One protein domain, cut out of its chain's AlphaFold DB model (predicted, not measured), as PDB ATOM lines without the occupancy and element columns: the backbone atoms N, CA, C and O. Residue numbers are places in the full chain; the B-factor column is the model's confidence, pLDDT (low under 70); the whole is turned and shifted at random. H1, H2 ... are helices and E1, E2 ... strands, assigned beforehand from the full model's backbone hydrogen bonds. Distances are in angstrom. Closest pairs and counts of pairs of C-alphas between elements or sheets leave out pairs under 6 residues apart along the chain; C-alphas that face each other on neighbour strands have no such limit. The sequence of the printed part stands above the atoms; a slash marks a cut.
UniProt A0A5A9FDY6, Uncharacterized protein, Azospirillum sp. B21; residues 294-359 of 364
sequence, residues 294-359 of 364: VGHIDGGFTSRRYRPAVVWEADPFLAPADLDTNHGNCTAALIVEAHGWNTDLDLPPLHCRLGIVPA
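This is residues 294 to 359 of the 364 residues of an uncharacterized protein of Azospirillum sp. B21 (UniProt A0A5A9FDY6). A small sheet of three parallel strands has one helix, H1, packed along one of its faces, while a short helix, H2, sits away from the sheet beyond the last residue of H1. Long links make both ends of the elongated shape, with Ala 319 in the link from E2 to H1 at one end and Asp 346 in the link from H2 to E3 at the other. The printed part has 66 residues, with two named helices and three named strands in the order E1, E2, H1, H2, E3; across the sheet the order is E1, E3, E2. The class is mixed, helices and strands, with under half of the residues, 31 of 66, in named elements. The whole is compact, with a radius of gyration of the C-alphas of 12.1 A, and spans 38 by 20 by 18 A.

In the sheet, the inner strand E3 is residues 353 to 358 and is 16.0 A long; its C-alpha 358 is at (-20.095, -31.311, 8.518). The edge strand E1 is residues 294 to 298, 12.2 A long, from C-alpha 294 at (-12.491, -21.221, 2.824). The other edge strand, E2, is residues 310 to 313. H1 is residues 325 to 336, 16.0 A long, with C-alpha 325 at (-13.781, -35.693, 12.408). H2 is residues 338 to 341.

E1 and E3 are parallel neighbours at 27 degrees, with N 296 and O 355 2.8 A apart and N 357 and O 296 2.8 A apart, within hydrogen-bond range. E3 and E2 are parallel at 21 degrees, with N 311 and O 354 at 2.8 A. H1 is on the sheet at a height of 9.5 A, over E1 and E3, and runs along the strands, at 16 degrees to E3 on the local plane. This makes two layers, a helix on one face of a sheet. The closest C-alphas of H1 and E1 are those of Gly 328 and Asp 298, 5.4 A apart; those of H1 and E3 are Val 336 and Arg 353, 6.1 A apart. H2 is not on the sheet; it is close to H1 but not clearly touching, the closest C-alphas being those of Leu 334 and Trp 341, 6.5 A apart. E2, H1, H2 and E3 form a strand-helix-strand unit, two parallel neighbour strands with helices between, and its crossover is left-handed. In H1 every O i to N i+4 pair is within hydrogen-bond range; H2 is too short for such a pair, and its one O i to N i+3 pair is within range.

The C-alphas of Ala 319 and Asp 346, the two farthest apart, are 38.5 A from each other. The printed part has no cut. The link from H1 to H2 is tight, and those from E1 to E2, E2 to H1 and H2 to E3 are long, with 11 residues each. The mean pLDDT of the printed part is 86.3, and no printed residue is under 70.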
ATOM      1  N   VAL A 294     -12.300 -20.005   3.614       92.25
ATOM      2  CA  VAL A 294     -12.491 -21.221   2.824       92.25
ATOM      3  C   VAL A 294     -13.672 -22.007   3.387       92.25
ATOM      4  O   VAL A 294     -13.704 -22.346   4.571       92.25
ATOM      5  N   GLY A 295     -14.655 -22.300   2.533       91.62
ATOM      6  CA  GLY A 295     -15.749 -23.212   2.862       91.62
ATOM      7  C   GLY A 295     -15.265 -24.661   2.825       91.62
ATOM      8  O   GLY A 295     -14.802 -25.132   1.789       91.62
ATOM      9  N   HIS A 296     -15.382 -25.361   3.946       89.44
ATOM     10  CA  HIS A 296     -14.878 -26.706   4.165       89.44
ATOM     11  C   HIS A 296     -16.039 -27.683   4.393       89.44
ATOM     12  O   HIS A 296     -16.708 -27.628   5.425       89.44
ATOM     13  N   ILE A 297     -16.288 -28.557   3.411       90.50
ATOM     14  CA  ILE A 297     -17.340 -29.582   3.447       90.50
ATOM     15  C   ILE A 297     -16.673 -30.948   3.635       90.50
ATOM     16  O   ILE A 297     -16.135 -31.499   2.677       90.50
ATOM     17  N   ASP A 298     -16.678 -31.472   4.860       88.38
ATOM     18  CA  ASP A 298     -15.937 -32.692   5.234       88.38
ATOM     19  C   ASP A 298     -16.575 -33.362   6.470       88.38
ATOM     20  O   ASP A 298     -17.735 -33.107   6.785       88.38
ATOM     21  N   GLY A 299     -15.861 -34.215   7.205       87.25
ATOM     22  CA  GLY A 299     -16.347 -34.940   8.379       87.25
ATOM     23  C   GLY A 299     -16.458 -34.091   9.645       87.25
ATOM     24  O   GLY A 299     -16.352 -34.602  10.753       87.25
ATOM     25  N   GLY A 300     -16.669 -32.784   9.507       83.19
ATOM     26  CA  GLY A 300     -16.713 -31.851  10.629       83.19
ATOM     27  C   GLY A 300     -15.338 -31.567  11.229       83.19
ATOM     28  O   GLY A 300     -14.301 -31.884  10.652       83.19
ATOM     29  N   PHE A 301     -15.324 -30.901  12.380       87.12
ATOM     30  CA  PHE A 301     -14.094 -30.368  12.955       87.12
ATOM     31  C   PHE A 301     -14.192 -30.270  14.476       87.12
ATOM     32  O   PHE A 301     -15.107 -29.656  15.020       87.12
ATOM     33  N   THR A 302     -13.223 -30.856  15.174       87.56
ATOM     34  CA  THR A 302     -13.194 -30.916  16.645       87.56
ATOM     35  C   THR A 302     -11.882 -30.419  17.246       87.56
ATOM     36  O   THR A 302     -11.760 -30.332  18.471       87.56
ATOM     37  N   SER A 303     -10.891 -30.087  16.413       83.56
ATOM     38  CA  SER A 303      -9.590 -29.624  16.888       83.56
ATOM     39  C   SER A 303      -9.706 -28.268  17.587       83.56
ATOM     40  O   SER A 303     -10.174 -27.277  17.030       83.56
ATOM     41  N   ARG A 304      -9.231 -28.198  18.836       84.81
ATOM     42  CA  ARG A 304      -9.200 -26.941  19.605       84.81
ATOM     43  C   ARG A 304      -8.198 -25.944  19.034       84.81
ATOM     44  O   ARG A 304      -8.413 -24.743  19.131       84.81
ATOM     45  N   ARG A 305      -7.125 -26.459  18.433       79.88
ATOM     46  CA  ARG A 305      -5.976 -25.695  17.951       79.88
ATOM     47  C   ARG A 305      -6.359 -24.713  16.841       79.88
ATOM     48  O   ARG A 305      -6.074 -23.532  16.958       79.88
ATOM     49  N   TYR A 306      -7.070 -25.184  15.817       83.62
ATOM     50  CA  TYR A 306      -7.519 -24.339  14.700       83.62
ATOM     51  C   TYR A 306      -8.901 -23.709  14.936       83.62
ATOM     52  O   TYR A 306      -9.435 -23.050  14.048       83.62
ATOM     53  N   ARG A 307      -9.493 -23.863  16.132       87.31
ATOM     54  CA  ARG A 307     -10.808 -23.281  16.449       87.31
ATOM     55  C   ARG A 307     -10.851 -21.751  16.292       87.31
ATOM     56  O   ARG A 307     -11.864 -21.282  15.782       87.31
ATOM     57  N   PRO A 308      -9.799 -20.978  16.635       87.31
ATOM     58  CA  PRO A 308      -9.775 -19.535  16.377       87.31
ATOM     59  C   PRO A 308      -9.862 -19.159  14.889       87.31
ATOM     60  O   PRO A 308     -10.283 -18.053  14.569       87.31
ATOM     61  N   ALA A 309      -9.502 -20.068  13.976       88.50
ATOM     62  CA  ALA A 309      -9.616 -19.854  12.533       88.50
ATOM     63  C   ALA A 309     -11.060 -19.988  12.020       88.50
ATOM     64  O   ALA A 309     -11.346 -19.617  10.882       88.50
ATOM     65  N   VAL A 310     -11.964 -20.563  12.819       91.31
ATOM     66  CA  VAL A 310     -13.336 -20.872  12.410       91.31
ATOM     67  C   VAL A 310     -14.211 -19.631  12.544       91.31
ATOM     68  O   VAL A 310     -14.419 -19.119  13.640       91.31
ATOM     69  N   VAL A 311     -14.752 -19.167  11.419       93.12
ATOM     70  CA  VAL A 311     -15.601 -17.969  11.340       93.12
ATOM     71  C   VAL A 311     -17.078 -18.328  11.443       93.12
ATOM     72  O   VAL A 311     -17.859 -17.569  12.012       93.12
ATOM     73  N   TRP A 312     -17.476 -19.478  10.902       92.50
ATOM     74  CA  TRP A 312     -18.844 -19.978  10.997       92.50
ATOM     75  C   TRP A 312     -18.890 -21.500  10.852       92.50
ATOM     76  O   TRP A 312     -17.989 -22.120  10.285       92.50
ATOM     77  N   GLU A 313     -19.962 -22.098  11.359       92.38
ATOM     78  CA  GLU A 313     -20.221 -23.533  11.304       92.38
ATOM     79  C   GLU A 313     -21.710 -23.742  10.999       92.38
ATOM     80  O   GLU A 313     -22.566 -23.103  11.611       92.38
ATOM     81  N   ALA A 314     -22.003 -24.562   9.992       90.81
ATOM     82  CA  ALA A 314     -23.357 -24.955   9.628       90.81
ATOM     83  C   ALA A 314     -23.807 -26.178  10.438       90.81
ATOM     84  O   ALA A 314     -22.979 -26.951  10.924       90.81
ATOM     85  N   ASP A 315     -25.123 -26.381  10.517       90.19
ATOM     86  CA  ASP A 315     -25.683 -27.593  11.112       90.19
ATOM     87  C   ASP A 315     -25.188 -28.846  10.364       90.19
ATOM     88  O   ASP A 315     -25.109 -28.846   9.128       90.19
ATOM     89  N   PRO A 316     -24.842 -29.927  11.086       87.00
ATOM     90  CA  PRO A 316     -24.302 -31.130  10.476       87.00
ATOM     91  C   PRO A 316     -25.375 -31.885   9.677       87.00
ATOM     92  O   PRO A 316     -26.511 -32.054  10.119       87.00
ATOM     93  N   PHE A 317     -24.995 -32.402   8.506       82.88
ATOM     94  CA  PHE A 317     -25.858 -33.225   7.646       82.88
ATOM     95  C   PHE A 317     -25.983 -34.678   8.126       82.88
ATOM     96  O   PHE A 317     -26.866 -35.405   7.669       82.88
ATOM     97  N   LEU A 318     -25.097 -35.104   9.028       81.94
ATOM     98  CA  LEU A 318     -25.051 -36.435   9.632       81.94
ATOM     99  C   LEU A 318     -25.033 -36.309  11.158       81.94
ATOM    100  O   LEU A 318     -24.687 -35.256  11.697       81.94
ATOM    101  N   ALA A 319     -25.377 -37.382  11.872       84.88
ATOM    102  CA  ALA A 319     -25.234 -37.375  13.321       84.88
ATOM    103  C   ALA A 319     -23.746 -37.226  13.699       84.88
ATOM    104  O   ALA A 319     -22.891 -37.817  13.036       84.88
ATOM    105  N   PRO A 320     -23.400 -36.503  14.783       82.56
ATOM    106  CA  PRO A 320     -22.003 -36.278  15.161       82.56
ATOM    107  C   PRO A 320     -21.158 -37.549  15.333       82.56
ATOM    108  O   PRO A 320     -19.950 -37.515  15.125       82.56
ATOM    109  N   ALA A 321     -21.786 -38.669  15.703       85.19
ATOM    110  CA  ALA A 321     -21.116 -39.959  15.859       85.19
ATOM    111  C   ALA A 321     -20.647 -40.570  14.526       85.19
ATOM    112  O   ALA A 321     -19.672 -41.322  14.518       85.19
ATOM    113  N   ASP A 322     -21.311 -40.218  13.425       86.44
ATOM    114  CA  ASP A 322     -21.074 -40.789  12.099       86.44
ATOM    115  C   ASP A 322     -20.046 -39.982  11.300       86.44
ATOM    116  O   ASP A 322     -19.608 -40.424  10.245       86.44
ATOM    117  N   LEU A 323     -19.654 -38.803  11.785       85.06
ATOM    118  CA  LEU A 323     -18.773 -37.873  11.088       85.06
ATOM    119  C   LEU A 323     -17.286 -38.283  11.151       85.06
ATOM    120  O   LEU A 323     -16.759 -38.670  12.208       85.06
ATOM    121  N   ASP A 324     -16.571 -38.127  10.031       88.62
ATOM    122  CA  ASP A 324     -15.115 -38.320   9.972       88.62
ATOM    123  C   ASP A 324     -14.333 -37.104  10.490       88.62
ATOM    124  O   ASP A 324     -13.626 -36.400   9.763       88.62
ATOM    125  N   THR A 325     -14.447 -36.846  11.789       89.38
ATOM    126  CA  THR A 325     -13.781 -35.693  12.408       89.38
ATOM    127  C   THR A 325     -12.259 -35.789  12.341       89.38
ATOM    128  O   THR A 325     -11.585 -34.774  12.478       89.38
ATOM    129  N   ASN A 326     -11.690 -36.983  12.142       86.81
ATOM    130  CA  ASN A 326     -10.246 -37.150  11.987       86.81
ATOM    131  C   ASN A 326      -9.789 -36.613  10.633       86.81
ATOM    132  O   ASN A 326      -8.901 -35.762  10.597       86.81
ATOM    133  N   HIS A 327     -10.436 -37.051   9.548       84.94
ATOM    134  CA  HIS A 327     -10.158 -36.533   8.213       84.94
ATOM    135  C   HIS A 327     -10.394 -35.020   8.154       84.94
ATOM    136  O   HIS A 327      -9.489 -34.274   7.779       84.94
ATOM    137  N   GLY A 328     -11.541 -34.563   8.670       87.31
ATOM    138  CA  GLY A 328     -11.895 -33.146   8.715       87.31
ATOM    139  C   GLY A 328     -10.933 -32.277   9.539       87.31
ATOM    140  O   GLY A 328     -10.676 -31.128   9.186       87.31
ATOM    141  N   ASN A 329     -10.336 -32.805  10.615       89.12
ATOM    142  CA  ASN A 329      -9.296 -32.089  11.361       89.12
ATOM    143  C   ASN A 329      -7.992 -31.963  10.554       89.12
ATOM    144  O   ASN A 329      -7.363 -30.905  10.589       89.12
ATOM    145  N   CYS A 330      -7.586 -33.015   9.837       85.94
ATOM    146  CA  CYS A 330      -6.379 -33.002   9.009       85.94
ATOM    147  C   CYS A 330      -6.506 -32.021   7.837       85.94
ATOM    148  O   CYS A 330      -5.607 -31.213   7.604       85.94
ATOM    149  N   THR A 331      -7.634 -32.047   7.128       86.56
ATOM    150  CA  THR A 331      -7.901 -31.133   6.010       86.56
ATOM    151  C   THR A 331      -8.043 -29.688   6.484       86.56
ATOM    152  O   THR A 331      -7.448 -28.792   5.886       86.56
ATOM    153  N   ALA A 332      -8.716 -29.444   7.613       88.69
ATOM    154  CA  ALA A 332      -8.796 -28.115   8.220       88.69
ATOM    155  C   ALA A 332      -7.416 -27.542   8.589       88.69
ATOM    156  O   ALA A 332      -7.156 -26.368   8.326       88.69
ATOM    157  N   ALA A 333      -6.517 -28.359   9.149       86.94
ATOM    158  CA  ALA A 333      -5.155 -27.940   9.479       86.94
ATOM    159  C   ALA A 333      -4.363 -27.520   8.227       86.94
ATOM    160  O   ALA A 333      -3.710 -26.474   8.222       86.94
ATOM    161  N   LEU A 334      -4.487 -28.292   7.141       86.75
ATOM    162  CA  LEU A 334      -3.876 -27.974   5.849       86.75
ATOM    163  C   LEU A 334      -4.457 -26.709   5.215       86.75
ATOM    164  O   LEU A 334      -3.721 -25.970   4.577       86.75
ATOM    165  N   ILE A 335      -5.752 -26.437   5.377       88.50
ATOM    166  CA  ILE A 335      -6.367 -25.218   4.838       88.50
ATOM    167  C   ILE A 335      -5.860 -23.984   5.587       88.50
ATOM    168  O   ILE A 335      -5.483 -22.998   4.956       88.50
ATOM    169  N   VAL A 336      -5.847 -24.025   6.922       89.12
ATOM    170  CA  VAL A 336      -5.493 -22.854   7.739       89.12
ATOM    171  C   VAL A 336      -4.024 -22.478   7.582       89.12
ATOM    172  O   VAL A 336      -3.701 -21.292   7.587       89.12
ATOM    173  N   GLU A 337      -3.138 -23.462   7.437       85.50
ATOM    174  CA  GLU A 337      -1.694 -23.233   7.467       85.50
ATOM    175  C   GLU A 337      -0.938 -24.158   6.505       85.50
ATOM    176  O   GLU A 337       0.018 -24.846   6.868       85.50
ATOM    177  N   ALA A 338      -1.375 -24.177   5.243       84.88
ATOM    178  CA  ALA A 338      -0.826 -25.054   4.205       84.88
ATOM    179  C   ALA A 338       0.704 -24.978   4.105       84.88
ATOM    180  O   ALA A 338       1.369 -26.008   4.014       84.88
ATOM    181  N   HIS A 339       1.253 -23.760   4.145       83.25
ATOM    182  CA  HIS A 339       2.687 -23.503   4.014       83.25
ATOM    183  C   HIS A 339       3.502 -24.030   5.201       83.25
ATOM    184  O   HIS A 339       4.618 -24.502   5.010       83.25
ATOM    185  N   GLY A 340       2.945 -23.999   6.417       82.12
ATOM    186  CA  GLY A 340       3.609 -24.544   7.599       82.12
ATOM    187  C   GLY A 340       3.646 -26.071   7.575       82.12
ATOM    188  O   GLY A 340       4.652 -26.675   7.938       82.12
ATOM    189  N   TRP A 341       2.563 -26.704   7.118       80.56
ATOM    190  CA  TRP A 341       2.468 -28.164   7.027       80.56
ATOM    191  C   TRP A 341       3.234 -28.772   5.849       80.56
ATOM    192  O   TRP A 341       3.581 -29.950   5.890       80.56
ATOM    193  N   ASN A 342       3.494 -27.992   4.798       76.56
ATOM    194  CA  ASN A 342       4.155 -28.460   3.582       76.56
ATOM    195  C   ASN A 342       5.459 -27.697   3.344       76.56
ATOM    196  O   ASN A 342       5.606 -26.993   2.351       76.56
ATOM    197  N   THR A 343       6.412 -27.877   4.254       71.69
ATOM    198  CA  THR A 343       7.764 -27.287   4.208       71.69
ATOM    199  C   THR A 343       8.552 -27.621   2.938       71.69
ATOM    200  O   THR A 343       9.441 -26.866   2.552       71.69
ATOM    201  N   ASP A 344       8.224 -28.733   2.278       74.19
ATOM    202  CA  ASP A 344       8.850 -29.173   1.026       74.19
ATOM    203  C   ASP A 344       8.233 -28.523  -0.230       74.19
ATOM    204  O   ASP A 344       8.691 -28.770  -1.348       74.19
ATOM    205  N   LEU A 345       7.183 -27.710  -0.069       71.69
ATOM    206  CA  LEU A 345       6.513 -26.984  -1.147       71.69
ATOM    207  C   LEU A 345       6.749 -25.475  -0.992       71.69
ATOM    208  O   LEU A 345       6.603 -24.925   0.096       71.69
ATOM    209  N   ASP A 346       7.056 -24.791  -2.097       80.06
ATOM    210  CA  ASP A 346       7.158 -23.323  -2.145       80.06
ATOM    211  C   ASP A 346       5.755 -22.695  -2.152       80.06
ATOM    212  O   ASP A 346       5.238 -22.243  -3.177       80.06
ATOM    213  N   LEU A 347       5.073 -22.787  -1.009       80.62
ATOM    214  CA  LEU A 347       3.745 -22.223  -0.812       80.62
ATOM    215  C   LEU A 347       3.854 -20.801  -0.255       80.62
ATOM    216  O   LEU A 347       4.661 -20.551   0.644       80.62
ATOM    217  N   PRO A 348       3.008 -19.864  -0.724       82.19
ATOM    218  CA  PRO A 348       2.956 -18.541  -0.129       82.19
ATOM    219  C   PRO A 348       2.574 -18.654   1.356       82.19
ATOM    220  O   PRO A 348       1.731 -19.493   1.694       82.19
ATOM    221  N   PRO A 349       3.134 -17.801   2.238       84.50
ATOM    222  CA  PRO A 349       2.819 -17.778   3.665       84.50
ATOM    223  C   PRO A 349       1.440 -17.147   3.906       84.50
ATOM    224  O   PRO A 349       1.312 -16.075   4.496       84.50
ATOM    225  N   LEU A 350       0.410 -17.791   3.363       84.69
ATOM    226  CA  LEU A 350      -0.988 -17.411   3.450       84.69
ATOM    227  C   LEU A 350      -1.661 -18.281   4.507       84.69
ATOM    228  O   LEU A 350      -1.535 -19.511   4.475       84.69
ATOM    229  N   HIS A 351      -2.387 -17.634   5.411       88.44
ATOM    230  CA  HIS A 351      -3.278 -18.313   6.336       88.44
ATOM    231  C   HIS A 351      -4.706 -18.252   5.804       88.44
ATOM    232  O   HIS A 351      -5.073 -17.344   5.065       88.44
ATOM    233  N   CYS A 352      -5.532 -19.222   6.174       90.06
ATOM    234  CA  CYS A 352      -6.952 -19.178   5.844       90.06
ATOM    235  C   CYS A 352      -7.803 -19.281   7.100       90.06
ATOM    236  O   CYS A 352      -7.447 -19.925   8.086       90.06
ATOM    237  N   ARG A 353      -8.984 -18.683   7.021       91.94
ATOM    238  CA  ARG A 353     -10.080 -18.893   7.957       91.94
ATOM    239  C   ARG A 353     -11.048 -19.932   7.405       91.94
ATOM    240  O   ARG A 353     -11.124 -20.145   6.196       91.94
ATOM    241  N   LEU A 354     -11.814 -20.563   8.283       92.06
ATOM    242  CA  LEU A 354     -12.677 -21.692   7.949       92.06
ATOM    243  C   LEU A 354     -14.157 -21.356   8.115       92.06
ATOM    244  O   LEU A 354     -14.576 -20.793   9.127       92.06
ATOM    245  N   GLY A 355     -14.951 -21.774   7.137       93.69
ATOM    246  CA  GLY A 355     -16.386 -21.986   7.272       93.69
ATOM    247  C   GLY A 355     -16.689 -23.476   7.196       93.69
ATOM    248  O   GLY A 355     -16.288 -24.108   6.225       93.69
ATOM    249  N   ILE A 356     -17.341 -24.061   8.198       92.00
ATOM    250  CA  ILE A 356     -17.412 -25.524   8.346       92.00
ATOM    251  C   ILE A 356     -18.801 -26.053   8.007       92.00
ATOM    252  O   ILE A 356     -19.804 -25.551   8.507       92.00
ATOM    253  N   VAL A 357     -18.850 -27.106   7.192       92.12
ATOM    254  CA  VAL A 357     -20.064 -27.845   6.842       92.12
ATOM    255  C   VAL A 357     -19.826 -29.341   7.086       92.12
ATOM    256  O   VAL A 357     -19.209 -30.010   6.255       92.12
ATOM    257  N   PRO A 358     -20.293 -29.897   8.215       88.44
ATOM    258  CA  PRO A 358     -20.095 -31.311   8.518       88.44
ATOM    259  C   PRO A 358     -21.029 -32.197   7.676       88.44
ATOM    260  O   PRO A 358     -22.247 -32.159   7.850       88.44
ATOM    261  N   ALA A 359     -20.478 -32.989   6.756       87.00
ATOM    262  CA  ALA A 359     -21.245 -33.787   5.800       87.00
ATOM    263  C   ALA A 359     -20.624 -35.140   5.394       87.00
ATOM    264  O   ALA A 359     -21.313 -35.926   4.744       87.00
TER     265      ALA A 359